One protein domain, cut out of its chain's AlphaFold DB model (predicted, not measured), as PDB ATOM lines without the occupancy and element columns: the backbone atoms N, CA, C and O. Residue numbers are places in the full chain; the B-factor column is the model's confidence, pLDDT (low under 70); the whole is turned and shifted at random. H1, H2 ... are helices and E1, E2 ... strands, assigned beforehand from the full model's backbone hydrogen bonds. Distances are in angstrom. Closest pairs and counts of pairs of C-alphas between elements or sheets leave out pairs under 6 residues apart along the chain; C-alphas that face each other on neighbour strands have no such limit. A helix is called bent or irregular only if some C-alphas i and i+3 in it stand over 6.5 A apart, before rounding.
ATOM      1  N   ASP A  53     -16.407  30.574  25.244       96.06
ATOM      2  CA  ASP A  53     -17.147  30.715  26.495       96.06
ATOM      3  C   ASP A  53     -17.126  32.184  26.919       96.06
ATOM      4  O   ASP A  53     -16.084  32.842  26.869       96.06
ATOM      5  N   ILE A  54     -18.270  32.699  27.362       97.69
ATOM      6  CA  ILE A  54     -18.420  34.085  27.807       97.69
ATOM      7  C   ILE A  54     -18.564  34.077  29.326       97.69
ATOM      8  O   ILE A  54     -19.583  33.643  29.858       97.69
ATOM      9  N   ALA A  55     -17.544  34.556  30.032       96.81
ATOM     10  CA  ALA A  55     -17.546  34.628  31.489       96.81
ATOM     11  C   ALA A  55     -17.920  36.038  31.966       96.81
ATOM     12  O   ALA A  55     -17.223  37.011  31.671       96.81
ATOM     13  N   ILE A  56     -18.992  36.156  32.749       97.38
ATOM     14  CA  ILE A  56     -19.279  37.384  33.500       97.38
ATOM     15  C   ILE A  56     -18.397  37.373  34.738       97.38
ATOM     16  O   ILE A  56     -18.459  36.433  35.526       97.38
ATOM     17  N   SER A  57     -17.588  38.417  34.903       96.00
ATOM     18  CA  SER A  57     -16.610  38.491  35.988       96.00
ATOM     19  C   SER A  57     -17.266  38.409  37.375       96.00
ATOM     20  O   SER A  57     -18.339  38.993  37.573       96.00
ATOM     21  N   PRO A  58     -16.619  37.745  38.352       96.25
ATOM     22  CA  PRO A  58     -17.096  37.647  39.726       96.25
ATOM     23  C   PRO A  58     -16.879  38.970  40.462       96.25
ATOM     24  O   PRO A  58     -15.996  39.076  41.308       96.25
ATOM     25  N   LEU A  59     -17.651  40.007  40.129       95.50
ATOM     26  CA  LEU A  59     -17.588  41.273  40.858       95.50
ATOM     27  C   LEU A  59     -17.905  41.035  42.333       95.50
ATOM     28  O   LEU A  59     -18.854  40.324  42.668       95.50
ATOM     29  N   HIS A  60     -17.127  41.658  43.208       94.25
ATOM     30  CA  HIS A  60     -17.367  41.570  44.636       94.25
ATOM     31  C   HIS A  60     -18.697  42.248  44.994       94.25
ATOM     32  O   HIS A  60     -19.018  43.319  44.466       94.25
ATOM     33  N   ALA A  61     -19.439  41.685  45.952       92.38
ATOM     34  CA  ALA A  61     -20.729  42.193  46.418       92.38
ATOM     35  C   ALA A  61     -20.650  43.684  46.777       92.38
ATOM     36  O   ALA A  61     -21.492  44.469  46.362       92.38
ATOM     37  N   ARG A  62     -19.559  44.109  47.427       88.75
ATOM     38  CA  ARG A  62     -19.251  45.526  47.710       88.75
ATOM     39  C   ARG A  62     -19.487  46.452  46.501       88.75
ATOM     40  O   ARG A  62     -20.139  47.486  46.640       88.75
ATOM     41  N   LEU A  63     -18.994  46.085  45.317       91.06
ATOM     42  CA  LEU A  63     -19.148  46.899  44.108       91.06
ATOM     43  C   LEU A  63     -20.583  46.871  43.571       91.06
ATOM     44  O   LEU A  63     -21.105  47.915  43.173       91.06
ATOM     45  N   LEU A  64     -21.234  45.705  43.594       92.19
ATOM     46  CA  LEU A  64     -22.645  45.576  43.209       92.19
ATOM     47  C   LEU A  64     -23.534  46.478  44.070       92.19
ATOM     48  O   LEU A  64     -24.462  47.108  43.576       92.19
ATOM     49  N   GLU A  65     -23.208  46.623  45.344       90.38
ATOM     50  CA  GLU A  65     -23.983  47.419  46.293       90.38
ATOM     51  C   GLU A  65     -23.738  48.919  46.130       90.38
ATOM     52  O   GLU A  65     -24.657  49.735  46.251       90.38
ATOM     53  N   THR A  66     -22.517  49.306  45.756       87.62
ATOM     54  CA  THR A  66     -22.245  50.672  45.297       87.62
ATOM     55  C   THR A  66     -23.016  50.986  44.011       87.62
ATOM     56  O   THR A  66     -23.577  52.079  43.891       87.62
ATOM     57  N   MET A  67     -23.093  50.043  43.067       89.62
ATOM     58  CA  MET A  67     -23.899  50.186  41.849       89.62
ATOM     59  C   MET A  67     -25.392  50.306  42.181       89.62
ATOM     60  O   MET A  67     -26.055  51.215  41.678       89.62
ATOM     61  N   ASP A  68     -25.902  49.461  43.080       90.56
ATOM     62  CA  ASP A  68     -27.285  49.508  43.554       90.56
ATOM     63  C   ASP A  68     -27.639  50.883  44.116       90.56
ATOM     64  O   ASP A  68     -28.632  51.485  43.715       90.56
ATOM     65  N   TYR A  69     -26.787  51.420  44.993       86.19
ATOM     66  CA  TYR A  69     -27.009  52.728  45.602       86.19
ATOM     67  C   TYR A  69     -27.089  53.864  44.572       86.19
ATOM     68  O   TYR A  69     -27.833  54.824  44.763       86.19
ATOM     69  N   ARG A  70     -26.303  53.785  43.491       86.31
ATOM     70  CA  ARG A  70     -26.213  54.853  42.484       86.31
ATOM     71  C   ARG A  70     -27.310  54.777  41.430       86.31
ATOM     72  O   ARG A  70     -27.814  55.821  41.019       86.31
ATOM     73  N   VAL A  71     -27.607  53.578  40.937       87.69
ATOM     74  CA  VAL A  71     -28.452  53.378  39.745       87.69
ATOM     75  C   VAL A  71     -29.430  52.205  39.858       87.69
ATOM     76  O   VAL A  71     -30.307  52.085  39.007       87.69
ATOM     77  N   GLY A  72     -29.313  51.376  40.898       91.00
ATOM     78  CA  GLY A  72     -30.124  50.174  41.100       91.00
ATOM     79  C   GLY A  72     -29.635  48.968  40.294       91.00
ATOM     80  O   GLY A  72     -29.349  49.069  39.096       91.00
ATOM     81  N   LEU A  73     -29.572  47.796  40.938       93.06
ATOM     82  CA  LEU A  73     -29.127  46.563  40.270       93.06
ATOM     83  C   LEU A  73     -30.102  46.061  39.203       93.06
ATOM     84  O   LEU A  73     -29.652  45.525  38.192       93.06
ATOM     85  N   ASP A  74     -31.410  46.267  39.375       91.75
ATOM     86  CA  ASP A  74     -32.402  45.884  38.361       91.75
ATOM     87  C   ASP A  74     -32.132  46.571  37.021       91.75
ATOM     88  O   ASP A  74     -32.083  45.912  35.984       91.75
ATOM     89  N   ALA A  75     -31.885  47.883  37.046       87.12
ATOM     90  CA  ALA A  75     -31.688  48.669  35.837       87.12
ATOM     91  C   ALA A  75     -30.300  48.482  35.206       87.12
ATOM     92  O   ALA A  75     -30.188  48.561  33.982       87.12
ATOM     93  N   ALA A  76     -29.257  48.277  36.019       87.12
ATOM     94  CA  ALA A  76     -27.868  48.309  35.555       87.12
ATOM     95  C   ALA A  76     -27.208  46.931  35.422       87.12
ATOM     96  O   ALA A  76     -26.390  46.738  34.528       87.12
ATOM     97  N   TRP A  77     -27.547  45.975  36.289       94.12
ATOM     98  CA  TRP A  77     -26.859  44.685  36.368       94.12
ATOM     99  C   TRP A  77     -27.714  43.553  35.816       94.12
ATOM    100  O   TRP A  77     -27.313  42.861  34.881       94.12
ATOM    101  N   TYR A  78     -28.920  43.381  36.354       95.81
ATOM    102  CA  TYR A  78     -29.802  42.285  35.964       95.81
ATOM    103  C   TYR A  78     -30.332  42.461  34.542       95.81
ATOM    104  O   TYR A  78     -30.299  41.516  33.755       95.81
ATOM    105  N   GLU A  79     -30.738  43.676  34.178       93.12
ATOM    106  CA  GLU A  79     -31.134  43.986  32.806       93.12
ATOM    107  C   GLU A  79     -29.983  43.781  31.810       93.12
ATOM    108  O   GLU A  79     -30.182  43.190  30.752       93.12
ATOM    109  N   TRP A  80     -28.762  44.196  32.155       95.19
ATOM    110  CA  TRP A  80     -27.592  43.983  31.300       95.19
ATOM    111  C   TRP A  80     -27.337  42.489  31.043       95.19
ATOM    112  O   TRP A  80     -27.144  42.090  29.893       95.19
ATOM    113  N   LYS A  81     -27.437  41.637  32.076       97.19
ATOM    114  CA  LYS A  81     -27.315  40.173  31.924       97.19
ATOM    115  C   LYS A  81     -28.368  39.595  30.975       97.19
ATOM    116  O   LYS A  81     -28.049  38.738  30.147       97.19
ATOM    117  N   LYS A  82     -29.613  40.078  31.054       96.56
ATOM    118  CA  LYS A  82     -30.676  39.697  30.108       96.56
ATOM    119  C   LYS A  82     -30.326  40.109  28.681       96.56
ATOM    120  O   LYS A  82     -30.451  39.296  27.768       96.56
ATOM    121  N   GLN A  83     -29.849  41.340  28.498       95.25
ATOM    122  CA  GLN A  83     -29.517  41.893  27.185       95.25
ATOM    123  C   GLN A  83     -28.389  41.116  26.499       95.25
ATOM    124  O   GLN A  83     -28.574  40.677  25.366       95.25
ATOM    125  N   ILE A  84     -27.264  40.860  27.175       96.69
ATOM    126  CA  ILE A  84     -26.156  40.091  26.572       96.69
ATOM    127  C   ILE A  84     -26.564  38.648  26.239       96.69
ATOM    128  O   ILE A  84     -26.150  38.112  25.211       96.69
ATOM    129  N   THR A  85     -27.432  38.043  27.058       97.88
ATOM    130  CA  THR A  85     -27.969  36.697  26.819       97.88
ATOM    131  C   THR A  85     -28.847  36.680  25.572       97.88
ATOM    132  O   THR A  85     -28.653  35.848  24.686       97.88
ATOM    133  N   ALA A  86     -29.763  37.644  25.459       96.69
ATOM    134  CA  ALA A  86     -30.629  37.782  24.295       96.69
ATOM    135  C   ALA A  86     -29.829  38.061  23.012       96.69
ATOM    136  O   ALA A  86     -30.134  37.476  21.974       96.69
ATOM    137  N   VAL A  87     -28.811  38.929  23.070       96.94
ATOM    138  CA  VAL A  87     -27.937  39.245  21.925       96.94
ATOM    139  C   VAL A  87     -27.199  38.000  21.434       96.94
ATOM    140  O   VAL A  87     -27.224  37.712  20.237       96.94
ATOM    141  N   ASN A  88     -26.594  37.229  22.340       98.31
ATOM    142  CA  ASN A  88     -25.898  35.987  22.001       98.31
ATOM    143  C   ASN A  88     -26.822  34.970  21.301       98.31
ATOM    144  O   ASN A  88     -26.463  34.400  20.269       98.31
ATOM    145  N   GLU A  89     -28.043  34.786  21.811       98.25
ATOM    146  CA  GLU A  89     -29.023  33.872  21.211       98.25
ATOM    147  C   GLU A  89     -29.516  34.323  19.832       98.25
ATOM    148  O   GLU A  89     -29.655  33.499  18.924       98.25
ATOM    149  N   GLU A  90     -29.748  35.617  19.635       96.94
ATOM    150  CA  GLU A  90     -30.215  36.141  18.350       96.94
ATOM    151  C   GLU A  90     -29.129  36.131  17.276       96.94
ATOM    152  O   GLU A  90     -29.423  35.787  16.128       96.94
ATOM    153  N   VAL A  91     -27.878  36.469  17.618       96.94
ATOM    154  CA  VAL A  91     -26.749  36.363  16.677       96.94
ATOM    155  C   VAL A  91     -26.618  34.916  16.206       96.94
ATOM    156  O   VAL A  91     -26.626  34.655  14.999       96.94
ATOM    157  N   ALA A  92     -26.612  33.958  17.134       97.62
ATOM    158  CA  ALA A  92     -26.553  32.541  16.795       97.62
ATOM    159  C   ALA A  92     -27.740  32.092  15.929       97.62
ATOM    160  O   ALA A  92     -27.544  31.431  14.905       97.62
ATOM    161  N   LYS A  93     -28.964  32.508  16.279       96.94
ATOM    162  CA  LYS A  93     -30.178  32.211  15.505       96.94
ATOM    163  C   LYS A  93     -30.087  32.732  14.070       96.94
ATOM    164  O   LYS A  93     -30.411  31.990  13.143       96.94
ATOM    165  N   ARG A  94     -29.629  33.972  13.864       95.31
ATOM    166  CA  ARG A  94     -29.470  34.573  12.522       95.31
ATOM    167  C   ARG A  94     -28.440  33.841  11.668       95.31
ATOM    168  O   ARG A  94     -28.611  33.763  10.455       95.31
ATOM    169  N   LEU A  95     -27.403  33.292  12.295       96.06
ATOM    170  CA  LEU A  95     -26.341  32.540  11.626       96.06
ATOM    171  C   LEU A  95     -26.646  31.039  11.492       96.06
ATOM    172  O   LEU A  95     -25.832  30.297  10.940       96.06
ATOM    173  N   GLY A  96     -27.795  30.569  11.993       96.75
ATOM    174  CA  GLY A  96     -28.133  29.143  12.015       96.75
ATOM    175  C   GLY A  96     -27.173  28.312  12.878       96.75
ATOM    176  O   GLY A  96     -26.891  27.155  12.560       96.75
ATOM    177  N   LYS A  97     -26.626  28.911  13.942       97.75
ATOM    178  CA  LYS A  97     -25.685  28.300  14.891       97.75
ATOM    179  C   LYS A  97     -26.344  28.110  16.261       97.75
ATOM    180  O   LYS A  97     -27.449  28.583  16.515       97.75
ATOM    181  N   LYS A  98     -25.653  27.399  17.154       98.00
ATOM    182  CA  LYS A  98     -25.990  27.374  18.584       98.00
ATOM    183  C   LYS A  98     -25.360  28.592  19.273       98.00
ATOM    184  O   LYS A  98     -24.237  28.924  18.895       98.00
ATOM    185  N   PRO A  99     -26.035  29.221  20.252       98.25
ATOM    186  CA  PRO A  99     -25.439  30.292  21.047       98.25
ATOM    187  C   PRO A  99     -24.200  29.807  21.790       98.25
ATOM    188  O   PRO A  99     -24.107  28.627  22.141       98.25
ATOM    189  N   PHE A 100     -23.263  30.723  22.036       98.56
ATOM    190  CA  PHE A 100     -22.126  30.439  22.905       98.56
ATOM    191  C   PHE A 100     -22.587  30.283  24.351       98.56
ATOM    192  O   PHE A 100     -23.601  30.855  24.756       98.56
ATOM    193  N   ARG A 101     -21.844  29.510  25.141       97.62
ATOM    194  CA  ARG A 101     -22.132  29.367  26.568       97.62
ATOM    195  C   ARG A 101     -21.813  30.685  27.274       97.62
ATOM    196  O   ARG A 101     -20.732  31.241  27.085       97.62
ATOM    197  N   ILE A 102     -22.741  31.164  28.101       98.25
ATOM    198  CA  ILE A 102     -22.509  32.288  29.012       98.25
ATOM    199  C   ILE A 102     -22.530  31.752  30.436       98.25
ATOM    200  O   ILE A 102     -23.519  31.148  30.850       98.25
ATOM    201  N   VAL A 103     -21.461  31.990  31.190       97.50
ATOM    202  CA  VAL A 103     -21.364  31.628  32.605       97.50
ATOM    203  C   VAL A 103     -21.321  32.892  33.447       97.50
ATOM    204  O   VAL A 103     -20.441  33.741  33.294       97.50
ATOM    205  N   ASP A 104     -22.278  33.008  34.358       97.62
ATOM    206  CA  ASP A 104     -22.339  34.074  35.338       97.62
ATOM    207  C   ASP A 104     -21.562  33.702  36.603       97.62
ATOM    208  O   ASP A 104     -22.046  32.900  37.403       97.62
ATOM    209  N   PHE A 105     -20.380  34.295  36.794       97.19
ATOM    210  CA  PHE A 105     -19.640  34.225  38.062       97.19
ATOM    211  C   PHE A 105     -19.929  35.425  38.973       97.19
ATOM    212  O   PHE A 105     -19.569  35.418  40.148       97.19
ATOM    213  N   GLY A 106     -20.607  36.455  38.457       95.31
ATOM    214  CA  GLY A 106     -21.025  37.646  39.197       95.31
ATOM    215  C   GLY A 106     -22.280  37.400  40.033       95.31
ATOM    216  O   GLY A 106     -23.292  38.098  39.867       95.31
ATOM    217  N   VAL A 107     -22.216  36.372  40.878       93.38
ATOM    218  CA  VAL A 107     -23.279  35.873  41.761       93.38
ATOM    219  C   VAL A 107     -23.015  36.276  43.210       93.38
ATOM    220  O   VAL A 107     -21.889  36.605  43.552       93.38
ATOM    221  N   TYR A 108     -24.024  36.237  44.078       93.25
ATOM    222  CA  TYR A 108     -23.856  36.343  45.529       93.25
ATOM    223  C   TYR A 108     -23.576  34.956  46.115       93.25
ATOM    224  O   TYR A 108     -24.451  34.088  46.104       93.25
ATOM    225  N   ASN A 109     -22.363  34.743  46.620       91.75
ATOM    226  CA  ASN A 109     -21.957  33.529  47.328       91.75
ATOM    227  C   ASN A 109     -20.877  33.854  48.381       91.75
ATOM    228  O   ASN A 109     -20.498  35.009  48.559       91.75
ATOM    229  N   GLU A 110     -20.362  32.833  49.067       91.06
ATOM    230  CA  GLU A 110     -19.349  32.993  50.123       91.06
ATOM    231  C   GLU A 110     -18.018  33.594  49.638       91.06
ATOM    232  O   GLU A 110     -17.283  34.174  50.433       91.06
ATOM    233  N   ILE A 111     -17.699  33.471  48.346       92.62
ATOM    234  CA  ILE A 111     -16.467  34.005  47.752       92.62
ATOM    235  C   ILE A 111     -16.667  35.466  47.359       92.62
ATOM    236  O   ILE A 111     -15.891  36.332  47.756       92.62
ATOM    237  N   THR A 112     -17.712  35.755  46.587       93.38
ATOM    238  CA  THR A 112     -17.971  37.094  46.045       93.38
ATOM    239  C   THR A 112     -18.493  38.067  47.095       93.38
ATOM    240  O   THR A 112     -18.437  39.275  46.880       93.38
ATOM    241  N   ALA A 113     -18.996  37.569  48.227       90.88
ATOM    242  CA  ALA A 113     -19.417  38.371  49.371       90.88
ATOM    243  C   ALA A 113     -18.489  38.225  50.586       90.88
ATOM    244  O   ALA A 113     -18.876  38.594  51.695       90.88
ATOM    245  N   GLN A 114     -17.283  37.685  50.397       89.25
ATOM    246  CA  GLN A 114     -16.313  37.571  51.476       89.25
ATOM    247  C   GLN A 114     -16.015  38.948  52.095       89.25
ATOM    248  O   GLN A 114     -16.003  39.979  51.428       89.25
ATOM    249  N   GLU A 115     -15.724  38.989  53.389       84.88
ATOM    250  CA  GLU A 115     -15.213  40.215  53.989       84.88
ATOM    251  C   GLU A 115     -13.866  40.608  53.351       84.88
ATOM    252  O   GLU A 115     -12.917  39.820  53.310       84.88
ATOM    253  N   LEU A 116     -13.782  41.837  52.835       84.00
ATOM    254  CA  LEU A 116     -12.532  42.375  52.305       84.00
ATOM    255  C   LEU A 116     -11.633  42.881  53.447       84.00
ATOM    256  O   LEU A 116     -12.154  43.389  54.443       84.00
ATOM    257  N   PRO A 117     -10.298  42.818  53.278       85.81
ATOM    258  CA  PRO A 117      -9.323  43.391  54.202       85.81
ATOM    259  C   PRO A 117      -9.688  44.789  54.706       85.81
ATOM    260  O   PRO A 117     -10.016  45.675  53.911       85.81
ATOM    261  N   LYS A 118      -9.595  44.994  56.025       84.00
ATOM    262  CA  LYS A 118      -9.796  46.306  56.673       84.00
ATOM    263  C   LYS A 118      -8.484  47.045  56.927       84.00
ATOM    264  O   LYS A 118      -8.489  48.265  57.041       84.00
ATOM    265  N   ASN A 119      -7.374  46.309  56.980       85.19
ATOM    266  CA  ASN A 119      -6.034  46.827  57.244       85.19
ATOM    267  C   ASN A 119      -5.047  46.333  56.179       85.19
ATOM    268  O   ASN A 119      -5.278  45.293  55.563       85.19
ATOM    269  N   ALA A 120      -3.930  47.044  56.003       81.50
ATOM    270  CA  ALA A 120      -2.900  46.714  55.008       81.50
ATOM    271  C   ALA A 120      -2.267  45.322  55.210       81.50
ATOM    272  O   ALA A 120      -1.772  44.720  54.261       81.50
ATOM    273  N   ASP A 121      -2.314  44.806  56.436       85.69
ATOM    274  CA  ASP A 121      -1.721  43.527  56.836       85.69
ATOM    275  C   ASP A 121      -2.600  42.326  56.435       85.69
ATOM    276  O   ASP A 121      -2.180  41.171  56.528       85.69
ATOM    277  N   GLN A 122      -3.841  42.586  56.018       86.25
ATOM    278  CA  GLN A 122      -4.797  41.574  55.587       86.25
ATOM    279  C   GLN A 122      -4.818  41.496  54.059       86.25
ATOM    280  O   GLN A 122      -4.950  42.501  53.367       86.25
ATOM    281  N   VAL A 123      -4.745  40.279  53.523       86.38
ATOM    282  CA  VAL A 123      -4.822  40.022  52.080       86.38
ATOM    283  C   VAL A 123      -6.059  39.181  51.807       86.38
ATOM    284  O   VAL A 123      -6.261  38.149  52.448       86.38
ATOM    285  N   SER A 124      -6.900  39.611  50.863       90.19
ATOM    286  CA  SER A 124      -8.038  38.791  50.449       90.19
ATOM    287  C   SER A 124      -7.527  37.574  49.671       90.19
ATOM    288  O   SER A 124      -6.686  37.718  48.778       90.19
ATOM    289  N   PRO A 125      -8.046  36.369  49.954       92.31
ATOM    290  CA  PRO A 125      -7.664  35.175  49.216       92.31
ATOM    291  C   PRO A 125      -8.135  35.183  47.760       92.31
ATOM    292  O   PRO A 125      -7.587  34.405  46.982       92.31
ATOM    293  N   TYR A 126      -9.094  36.037  47.377       95.12
ATOM    294  CA  TYR A 126      -9.723  36.006  46.048       95.12
ATOM    295  C   TYR A 126      -9.720  37.345  45.298       95.12
ATOM    296  O   TYR A 126      -9.896  37.342  44.081       95.12
ATOM    297  N   TYR A 127      -9.494  38.477  45.973       94.81
ATOM    298  CA  TYR A 127      -9.628  39.810  45.377       94.81
ATOM    299  C   TYR A 127      -8.422  40.712  45.644       94.81
ATOM    300  O   TYR A 127      -7.879  40.736  46.745       94.81
ATOM    301  N   TRP A 128      -8.033  41.505  44.645       90.50
ATOM    302  CA  TRP A 128      -7.148  42.659  44.842       90.50
ATOM    303  C   TRP A 128      -7.946  43.886  45.255       90.50
ATOM    304  O   TRP A 128      -7.570  44.594  46.184       90.50
ATOM    305  N   GLU A 129      -9.088  44.090  44.606       88.50
ATOM    306  CA  GLU A 129     -10.127  45.012  45.043       88.50
ATOM    307  C   GLU A 129     -11.489  44.542  44.495       88.50
ATOM    308  O   GLU A 129     -11.603  43.442  43.957       88.50
ATOM    309  N   ALA A 130     -12.551  45.326  44.675       89.38
ATOM    310  CA  ALA A 130     -13.920  44.879  44.441       89.38
ATOM    311  C   ALA A 130     -14.265  44.548  42.967       89.38
ATOM    312  O   ALA A 130     -15.234  43.821  42.735       89.38
ATOM    313  N   SER A 131     -13.510  45.052  41.981       90.38
ATOM    314  CA  SER A 131     -13.667  44.699  40.555       90.38
ATOM    315  C   SER A 131     -12.657  43.674  40.018       90.38
ATOM    316  O   SER A 131     -12.971  42.968  39.060       90.38
ATOM    317  N   HIS A 132     -11.480  43.547  40.631       92.25
ATOM    318  CA  HIS A 132     -10.364  42.726  40.170       92.25
ATOM    319  C   HIS A 132     -10.138  41.559  41.130       92.25
ATOM    320  O   HIS A 132      -9.599  41.709  42.233       92.25
ATOM    321  N   TYR A 133     -10.524  40.374  40.671       95.31
ATOM    322  CA  TYR A 133     -10.182  39.119  41.318       95.31
ATOM    323  C   TYR A 133      -8.720  38.738  41.045       95.31
ATOM    324  O   TYR A 133      -8.107  39.191  40.077       95.31
ATOM    325  N   ASN A 134      -8.148  37.917  41.920       95.38
ATOM    326  CA  ASN A 134      -6.766  37.471  41.806       95.38
ATOM    327  C   ASN A 134      -6.629  36.163  41.008       95.38
ATOM    328  O   ASN A 134      -7.614  35.519  40.648       95.38
ATOM    329  N   ALA A 135      -5.381  35.750  40.768       95.38
ATOM    330  CA  ALA A 135      -5.076  34.538  40.008       95.38
ATOM    331  C   ALA A 135      -5.766  33.288  40.576       95.38
ATOM    332  O   ALA A 135      -6.272  32.487  39.806       95.38
ATOM    333  N   ARG A 136      -5.891  33.169  41.906       95.00
ATOM    334  CA  ARG A 136      -6.542  32.015  42.536       95.00
ATOM    335  C   ARG A 136      -8.007  31.887  42.123       95.00
ATOM    336  O   ARG A 136      -8.435  30.792  41.779       95.00
ATOM    337  N   LEU A 137      -8.782  32.975  42.159       95.12
ATOM    338  CA  LEU A 137     -10.176  32.917  41.703       95.12
ATOM    339  C   LEU A 137     -10.259  32.718  40.181       95.12
ATOM    340  O   LEU A 137     -11.145  32.009  39.709       95.12
ATOM    341  N   GLY A 138      -9.311  33.278  39.424       94.88
ATOM    342  CA  GLY A 138      -9.197  33.046  37.982       94.88
ATOM    343  C   GLY A 138      -8.960  31.576  37.625       94.88
ATOM    344  O   GLY A 138      -9.639  31.052  36.744       94.88
ATOM    345  N   ASP A 139      -8.072  30.897  38.348       93.31
ATOM    346  CA  ASP A 139      -7.792  29.470  38.169       93.31
ATOM    347  C   ASP A 139      -9.040  28.632  38.470       93.31
ATOM    348  O   ASP A 139      -9.411  27.774  37.674       93.31
ATOM    349  N   MET A 140      -9.768  28.956  39.545       93.25
ATOM    350  CA  MET A 140     -11.033  28.286  39.877       93.25
ATOM    351  C   MET A 140     -12.101  28.473  38.786       93.25
ATOM    352  O   MET A 140     -12.856  27.547  38.485       93.25
ATOM    353  N   MET A 141     -12.181  29.662  38.176       94.12
ATOM    354  CA  MET A 141     -13.078  29.914  37.043       94.12
ATOM    355  C   MET A 141     -12.660  29.107  35.812       94.12
ATOM    356  O   MET A 141     -13.516  28.540  35.135       94.12
ATOM    357  N   LEU A 142     -11.360  29.033  35.515       92.38
ATOM    358  CA  LEU A 142     -10.850  28.243  34.396       92.38
ATOM    359  C   LEU A 142     -11.107  26.748  34.607       92.38
ATOM    360  O   LEU A 142     -11.532  26.062  33.675       92.38
ATOM    361  N   ASP A 143     -10.920  26.256  35.829       90.62
ATOM    362  CA  ASP A 143     -11.260  24.888  36.208       90.62
ATOM    363  C   ASP A 143     -12.758  24.629  36.026       90.62
ATOM    364  O   ASP A 143     -13.116  23.650  35.378       90.62
ATOM    365  N   PHE A 144     -13.638  25.541  36.455       91.12
ATOM    366  CA  PHE A 144     -15.079  25.429  36.198       91.12
ATOM    367  C   PHE A 144     -15.407  25.370  34.696       91.12
ATOM    368  O   PHE A 144     -16.270  24.607  34.256       91.12
ATOM    369  N   LEU A 145     -14.745  26.202  33.888       90.25
ATOM    370  CA  LEU A 145     -15.002  26.266  32.451       90.25
ATOM    371  C   LEU A 145     -14.508  25.008  31.723       90.25
ATOM    372  O   LEU A 145     -15.152  24.587  30.758       90.25
ATOM    373  N   THR A 146     -13.408  24.401  32.181       88.25
ATOM    374  CA  THR A 146     -12.702  23.313  31.479       88.25
ATOM    375  C   THR A 146     -12.943  21.914  32.051       88.25
ATOM    376  O   THR A 146     -12.805  20.932  31.320       88.25
ATOM    377  N   LYS A 147     -13.324  21.792  33.327       77.12
ATOM    378  CA  LYS A 147     -13.511  20.522  34.042       77.12
ATOM    379  C   LYS A 147     -14.920  20.447  34.624       77.12
ATOM    380  O   LYS A 147     -15.420  21.380  35.241       77.12
ATOM    381  N   GLN A 148     -15.574  19.299  34.470       59.56
ATOM    382  CA  GLN A 148     -16.863  19.070  35.119       59.56
ATOM    383  C   GLN A 148     -16.653  18.677  36.589       59.56
ATOM    384  O   GLN A 148     -16.125  17.605  36.869       59.56
ATOM    385  N   GLY A 149     -17.108  19.520  37.522       59.94
ATOM    386  CA  GLY A 149     -17.396  19.134  38.913       59.94
ATOM    387  C   GLY A 149     -16.550  19.806  39.999       59.94
ATOM    388  O   GLY A 149     -17.057  20.023  41.100       59.94
ATOM    389  N   GLU A 150     -15.311  20.194  39.706       62.41
ATOM    390  CA  GLU A 150     -14.475  20.964  40.635       62.41
ATOM    391  C   GLU A 150     -14.992  22.414  40.628       62.41
ATOM    392  O   GLU A 150     -15.079  23.041  39.577       62.41
ATOM    393  N   HIS A 151     -15.453  22.919  41.775       68.50
ATOM    394  CA  HIS A 151     -16.135  24.220  41.909       68.50
ATOM    395  C   HIS A 151     -17.577  24.303  41.379       68.50
ATOM    396  O   HIS A 151     -18.045  25.381  41.002       68.50
ATOM    397  N   ALA A 152     -18.330  23.196  41.412       66.94
ATOM    398  CA  ALA A 152     -19.784  23.254  41.239       66.94
ATOM    399  C   ALA A 152     -20.401  24.358  42.131       66.94
ATOM    400  O   ALA A 152     -20.167  24.396  43.337       66.94
ATOM    401  N   GLY A 153     -21.163  25.275  41.527       74.69
ATOM    402  CA  GLY A 153     -21.766  26.420  42.222       74.69
ATOM    403  C   GLY A 153     -20.929  27.707  42.251       74.69
ATOM    404  O   GLY A 153     -21.426  28.718  42.746       74.69
ATOM    405  N   LEU A 154     -19.708  27.714  41.698       88.94
ATOM    406  CA  LEU A 154     -18.910  28.940  41.538       88.94
ATOM    407  C   LEU A 154     -19.544  29.920  40.541       88.94
ATOM    408  O   LEU A 154     -19.533  31.128  40.765       88.94
ATOM    409  N   GLY A 155     -20.108  29.387  39.458       92.75
ATOM    410  CA  GLY A 155     -20.853  30.138  38.458       92.75
ATOM    411  C   GLY A 155     -22.102  29.389  38.006       92.75
ATOM    412  O   GLY A 155     -22.302  28.214  38.328       92.75
ATOM    413  N   VAL A 156     -22.954  30.084  37.256       95.06
ATOM    414  CA  VAL A 156     -24.207  29.540  36.716       95.06
ATOM    415  C   VAL A 156     -24.262  29.800  35.218       95.06
ATOM    416  O   VAL A 156     -24.101  30.935  34.780       95.06
ATOM    417  N   GLU A 157     -24.504  28.764  34.417       96.06
ATOM    418  CA  GLU A 157     -24.778  28.952  32.992       96.06
ATOM    419  C   GLU A 157     -26.128  29.656  32.807       96.06
ATOM    420  O   GLU A 157     -27.146  29.200  33.336       96.06
ATOM    421  N   ILE A 158     -26.143  30.758  32.053       98.12
ATOM    422  CA  ILE A 158     -27.346  31.561  31.817       98.12
ATOM    423  C   ILE A 158     -27.791  31.523  30.354       98.12
ATOM    424  O   ILE A 158     -26.991  31.570  29.423       98.12
ATOM    425  N   THR A 159     -29.105  31.451  30.167       98.44
ATOM    426  CA  THR A 159     -29.820  31.452  28.884       98.44
ATOM    427  C   THR A 159     -31.123  32.230  29.048       98.44
ATOM    428  O   THR A 159     -31.579  32.457  30.174       98.44
ATOM    429  N   SER A 160     -31.792  32.582  27.951       97.31
ATOM    430  CA  SER A 160     -33.116  33.223  28.022       97.31
ATOM    431  C   SER A 160     -34.149  32.381  28.779       97.31
ATOM    432  O   SER A 160     -35.111  32.920  29.317       97.31
ATOM    433  N   LYS A 161     -33.937  31.062  28.877       98.31
ATOM    434  CA  LYS A 161     -34.831  30.129  29.574       98.31
ATOM    435  C   LYS A 161     -34.715  30.178  31.095       98.31
ATOM    436  O   LYS A 161     -35.670  29.806  31.769       98.31
ATOM    437  N   ASN A 162     -33.554  30.552  31.639       98.38
ATOM    438  CA  ASN A 162     -33.301  30.487  33.083       98.38
ATOM    439  C   ASN A 162     -32.895  31.826  33.711       98.38
ATOM    440  O   ASN A 162     -32.899  31.918  34.938       98.38
ATOM    441  N   ILE A 163     -32.568  32.850  32.914       98.31
ATOM    442  CA  ILE A 163     -32.000  34.103  33.423       98.31
ATOM    443  C   ILE A 163     -32.915  34.798  34.437       98.31
ATOM    444  O   ILE A 163     -32.429  35.306  35.440       98.31
ATOM    445  N   ASP A 164     -34.233  34.755  34.241       98.25
ATOM    446  CA  ASP A 164     -35.190  35.334  35.190       98.25
ATOM    447  C   ASP A 164     -35.170  34.616  36.543       98.25
ATOM    448  O   ASP A 164     -35.019  35.251  37.585       98.25
ATOM    449  N   ALA A 165     -35.244  33.282  36.535       98.38
ATOM    450  CA  ALA A 165     -35.171  32.480  37.754       98.38
ATOM    451  C   ALA A 165     -33.817  32.645  38.463       98.38
ATOM    452  O   ALA A 165     -33.759  32.730  39.690       98.38
ATOM    453  N   HIS A 166     -32.729  32.732  37.693       97.62
ATOM    454  CA  HIS A 166     -31.397  33.000  38.223       97.62
ATOM    455  C   HIS A 166     -31.321  34.374  38.896       97.62
ATOM    456  O   HIS A 166     -30.837  34.465  40.021       97.62
ATOM    457  N   ILE A 167     -31.850  35.430  38.269       97.62
ATOM    458  CA  ILE A 167     -31.890  36.785  38.844       97.62
ATOM    459  C   ILE A 167     -32.677  36.808  40.157       97.62
ATOM    460  O   ILE A 167     -32.190  37.366  41.142       97.62
ATOM    461  N   GLU A 168     -33.850  36.177  40.212       97.50
ATOM    462  CA  GLU A 168     -34.641  36.117  41.448       97.50
ATOM    463  C   GLU A 168     -33.922  35.332  42.553       97.50
ATOM    464  O   GLU A 168     -33.916  35.745  43.717       97.50
ATOM    465  N   ASN A 169     -33.209  34.260  42.195       96.00
ATOM    466  CA  ASN A 169     -32.325  33.576  43.135       96.00
ATOM    467  C   ASN A 169     -31.210  34.506  43.647       96.00
ATOM    468  O   ASN A 169     -30.982  34.573  44.854       96.00
ATOM    469  N   GLN A 170     -30.563  35.289  42.776       95.31
ATOM    470  CA  GLN A 170     -29.534  36.252  43.193       95.31
ATOM    471  C   GLN A 170     -30.087  37.342  44.122       95.31
ATOM    472  O   GLN A 170     -29.424  37.704  45.093       95.31
ATOM    473  N   LYS A 171     -31.307  37.834  43.883       94.62
ATOM    474  CA  LYS A 171     -31.980  38.786  44.785       94.62
ATOM    475  C   LYS A 171     -32.257  38.180  46.162       94.62
ATOM    476  O   LYS A 171     -32.076  38.854  47.174       94.62
ATOM    477  N   SER A 172     -32.654  36.908  46.206       93.56
ATOM    478  CA  SER A 172     -32.855  36.166  47.458       93.56
ATOM    479  C   SER A 172     -31.542  35.906  48.206       93.56
ATOM    480  O   SER A 172     -31.497  35.992  49.428       93.56
ATOM    481  N   LEU A 173     -30.448  35.624  47.493       92.56
ATOM    482  CA  LEU A 173     -29.129  35.439  48.104       92.56
ATOM    483  C   LEU A 173     -28.541  36.753  48.617       92.56
ATOM    484  O   LEU A 173     -27.949  36.766  49.693       92.56
ATOM    485  N   ARG A 174     -28.755  37.867  47.907       91.88
ATOM    486  CA  ARG A 174     -28.302  39.201  48.324       91.88
ATOM    487  C   ARG A 174     -28.684  39.507  49.774       91.88
ATOM    488  O   ARG A 174     -27.829  39.909  50.551       91.88
ATOM    489  N   SER A 175     -29.929  39.242  50.173       85.00
ATOM    490  CA  SER A 175     -30.392  39.500  51.547       85.00
ATOM    491  C   SER A 175     -29.741  38.613  52.617       85.00
ATOM    492  O   SER A 175     -29.811  38.948  53.796       85.00
ATOM    493  N   LYS A 176     -29.107  37.499  52.227       86.12
ATOM    494  CA  LYS A 176     -28.366  36.602  53.131       86.12
ATOM    495  C   LYS A 176     -26.907  37.010  53.301       86.12
ATOM    496  O   LYS A 176     -26.337  36.769  54.356       86.12
ATOM    497  N   PHE A 177     -26.309  37.571  52.253       83.62
ATOM    498  CA  PHE A 177     -24.879  37.874  52.211       83.62
ATOM    499  C   PHE A 177     -24.547  39.318  52.577       83.62
ATOM    500  O   PHE A 177     -23.398  39.601  52.907       83.62
ATOM    501  N   ILE A 178     -25.519  40.234  52.532       78.69
ATOM    502  CA  ILE A 178     -25.278  41.614  52.936       78.69
ATOM    503  C   ILE A 178     -26.475  42.248  53.650       78.69
ATOM    504  O   ILE A 178     -27.599  42.266  53.141       78.69
ATOM    505  N   ASP A 179     -26.215  42.854  54.813       82.31
ATOM    506  CA  ASP A 179     -27.116  43.861  55.372       82.31
ATOM    507  C   ASP A 179     -26.878  45.182  54.635       82.31
ATOM    508  O   ASP A 179     -25.950  45.946  54.909       82.31
ATOM    509  N   THR A 180     -27.739  45.456  53.660       78.81
ATOM    510  CA  THR A 180     -27.640  46.662  52.831       78.81
ATOM    511  C   THR A 180     -27.787  47.959  53.631       78.81
ATOM    512  O   THR A 180     -27.284  48.995  53.193       78.81
ATOM    513  N   ARG A 181     -28.453  47.943  54.795       82.12
ATOM    514  CA  ARG A 181     -28.576  49.126  55.662       82.12
ATOM    515  C   ARG A 181     -27.282  49.369  56.419       82.12
ATOM    516  O   ARG A 181     -26.804  50.501  56.436       82.12
ATOM    517  N   GLU A 182     -26.716  48.326  57.015       80.88
ATOM    518  CA  GLU A 182     -25.428  48.417  57.709       80.88
ATOM    519  C   GLU A 182     -24.305  48.814  56.746       80.88
ATOM    520  O   GLU A 182     -23.575  49.769  57.010       80.88
ATOM    521  N   TYR A 183     -24.245  48.179  55.574       77.06
ATOM    522  CA  TYR A 183     -23.252  48.485  54.547       77.06
ATOM    523  C   TYR A 183     -23.311  49.945  54.076       77.06
ATOM    524  O   TYR A 183     -22.285  50.616  53.951       77.06
ATOM    525  N   ARG A 184     -24.518  50.476  53.831       81.12
ATOM    526  CA  ARG A 184     -24.689  51.887  53.444       81.12
ATOM    527  C   ARG A 184     -24.232  52.831  54.555       81.12
ATOM    528  O   ARG A 184     -23.623  53.853  54.245       81.12
ATOM    529  N   ARG A 185     -24.437  52.467  55.821       83.12
ATOM    530  CA  ARG A 185     -23.935  53.248  56.953       83.12
ATOM    531  C   ARG A 185     -22.413  53.261  57.000       83.12
ATOM    532  O   ARG A 185     -21.835  54.333  57.146       83.12
ATOM    533  N   GLU A 186     -21.780  52.100  56.845       77.62
ATOM    534  CA  GLU A 186     -20.318  51.962  56.852       77.62
ATOM    535  C   GLU A 186     -19.666  52.738  55.700       77.62
ATOM    536  O   GLU A 186     -18.747  53.524  55.916       77.62
ATOM    537  N   VAL A 187     -20.151  52.538  54.472       72.44
ATOM    538  CA  VAL A 187     -19.474  53.036  53.262       72.44
ATOM    539  C   VAL A 187     -19.907  54.447  52.875       72.44
ATOM    540  O   VAL A 187     -19.119  55.204  52.309       72.44
ATOM    541  N   LEU A 188     -21.161  54.817  53.140       74.12
ATOM    542  CA  LEU A 188     -21.746  56.085  52.687       74.12
ATOM    543  C   LEU A 188     -22.066  57.046  53.838       74.12
ATOM    544  O   LEU A 188     -22.479  58.176  53.567       74.12
ATOM    545  N   GLY A 189     -21.894  56.622  55.095       72.44
ATOM    546  CA  GLY A 189     -22.137  57.451  56.277       72.44
ATOM    547  C   GLY A 189     -23.606  57.828  56.494       72.44
ATOM    548  O   GLY A 189     -23.873  58.869  57.096       72.44
TER     549      GLY A 189
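What this domain is: This is residues 53 to 189 of the 190 residues of an uncharacterized protein of Campylobacter showae CSUNSWCD (UniProt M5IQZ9). A small sheet of three short strands, E1, E2 and E3, has two helices, H2 and H4, over one face; they meet where residues 78 to 82 of H2 come beside residues 163 to 167 of H4, and run off from there opposite ways along the length of the domain. H1 turns a corner before H2, with H5 near it at the same end of the body; H3 grazes the sheet from the E1 side, and the tip of a long link, residues 118 to 123, sticks out. The printed part has 137 residues with five named helices and three named strands, in the order E1 H1 H2 E2 H3 E3 H4 H5; the mixed sheet has the order E1, E2, E3, and the class is mostly helix. The whole is compact, with a radius of gyration of the C-alphas of 16.0 A, yet elongated, spanning 53 by 32 by 20 A.

Where its parts are: E1, residues 53 to 56, begins at C-alpha 53 at (-17.147, 30.715, 26.495) and is 9.9 A long. H1 is residues 61 to 71, 15.1 A. H2, residues 73 to 94, is the longest helix at 30.2 A and ends at C-alpha 94 at (-29.470, 34.573, 12.522); it has a kink of 27 degrees near residue 80 and is only just irregular, with C-alphas 75 and 78 6.7 A apart. E2 is residues 101 to 104, 10.0 A. H3 is residues 135 to 146, 16.0 A. E3 is residues 156 to 158, 6.2 A. H4 is residues 163 to 177, 20.4 A. H5, residues 180 to 188, 11.1 A, ends at C-alpha 188 at (-21.746, 56.085, 52.687).

How they stand to each other: E1 and E2 are parallel at 19 degrees, with N 54 and O 101 2.9 A apart, within hydrogen-bond range. E2 and E3 are antiparallel at 126 degrees, with N 104 and O 156 at 2.8 A. E1, H1, H2 and E2 form a strand-helix-strand unit, two parallel neighbour strands joined through helices, with a right-handed crossover. H2 and H4 on one face of the sheet make two layers, helices over a sheet. H2 lies over E2 at a height over the sheet of 10.1 A and runs along the strands, at 1 degrees to E2 on the local plane; the closest C-alphas of H2 and E2 are those of Thr 85 and Ile 102, 7.4 A. H2, with residues 78 to 82 alone, and H4, with residues 163 to 167 alone, only just touch, with 3 pairs of C-alphas within 8 A; the closest, of Tyr 78 and Ile 167, are 6.6 A apart, at a shallow tilt of 28 degrees, opposite ways. H1 and H2 touch only at the corner, with the C-alphas of Met 67 and Leu 73 closest at 6.6 A, about perpendicular at 84 degrees. H1 and H5 are close but not clearly touching, with the C-alphas of Glu 65 and Thr 180 closest at 7.5 A. H3 only grazes the sheet with residues 141 to 146. In H1, H3 and H5 every O i to N i+4 pair is within hydrogen-bond range; in H2 15 of 18 are, and in H4 9 of 11.

The domain as a whole: The C-alphas of Gly 96 and Asp 121, the two farthest apart, are 54.0 A apart. The printed part has no cut. The link from E2 to H3, residues 105 to 134, is long. The mean pLDDT of the printed part is 90.6, and residues 148 to 152 are under 70.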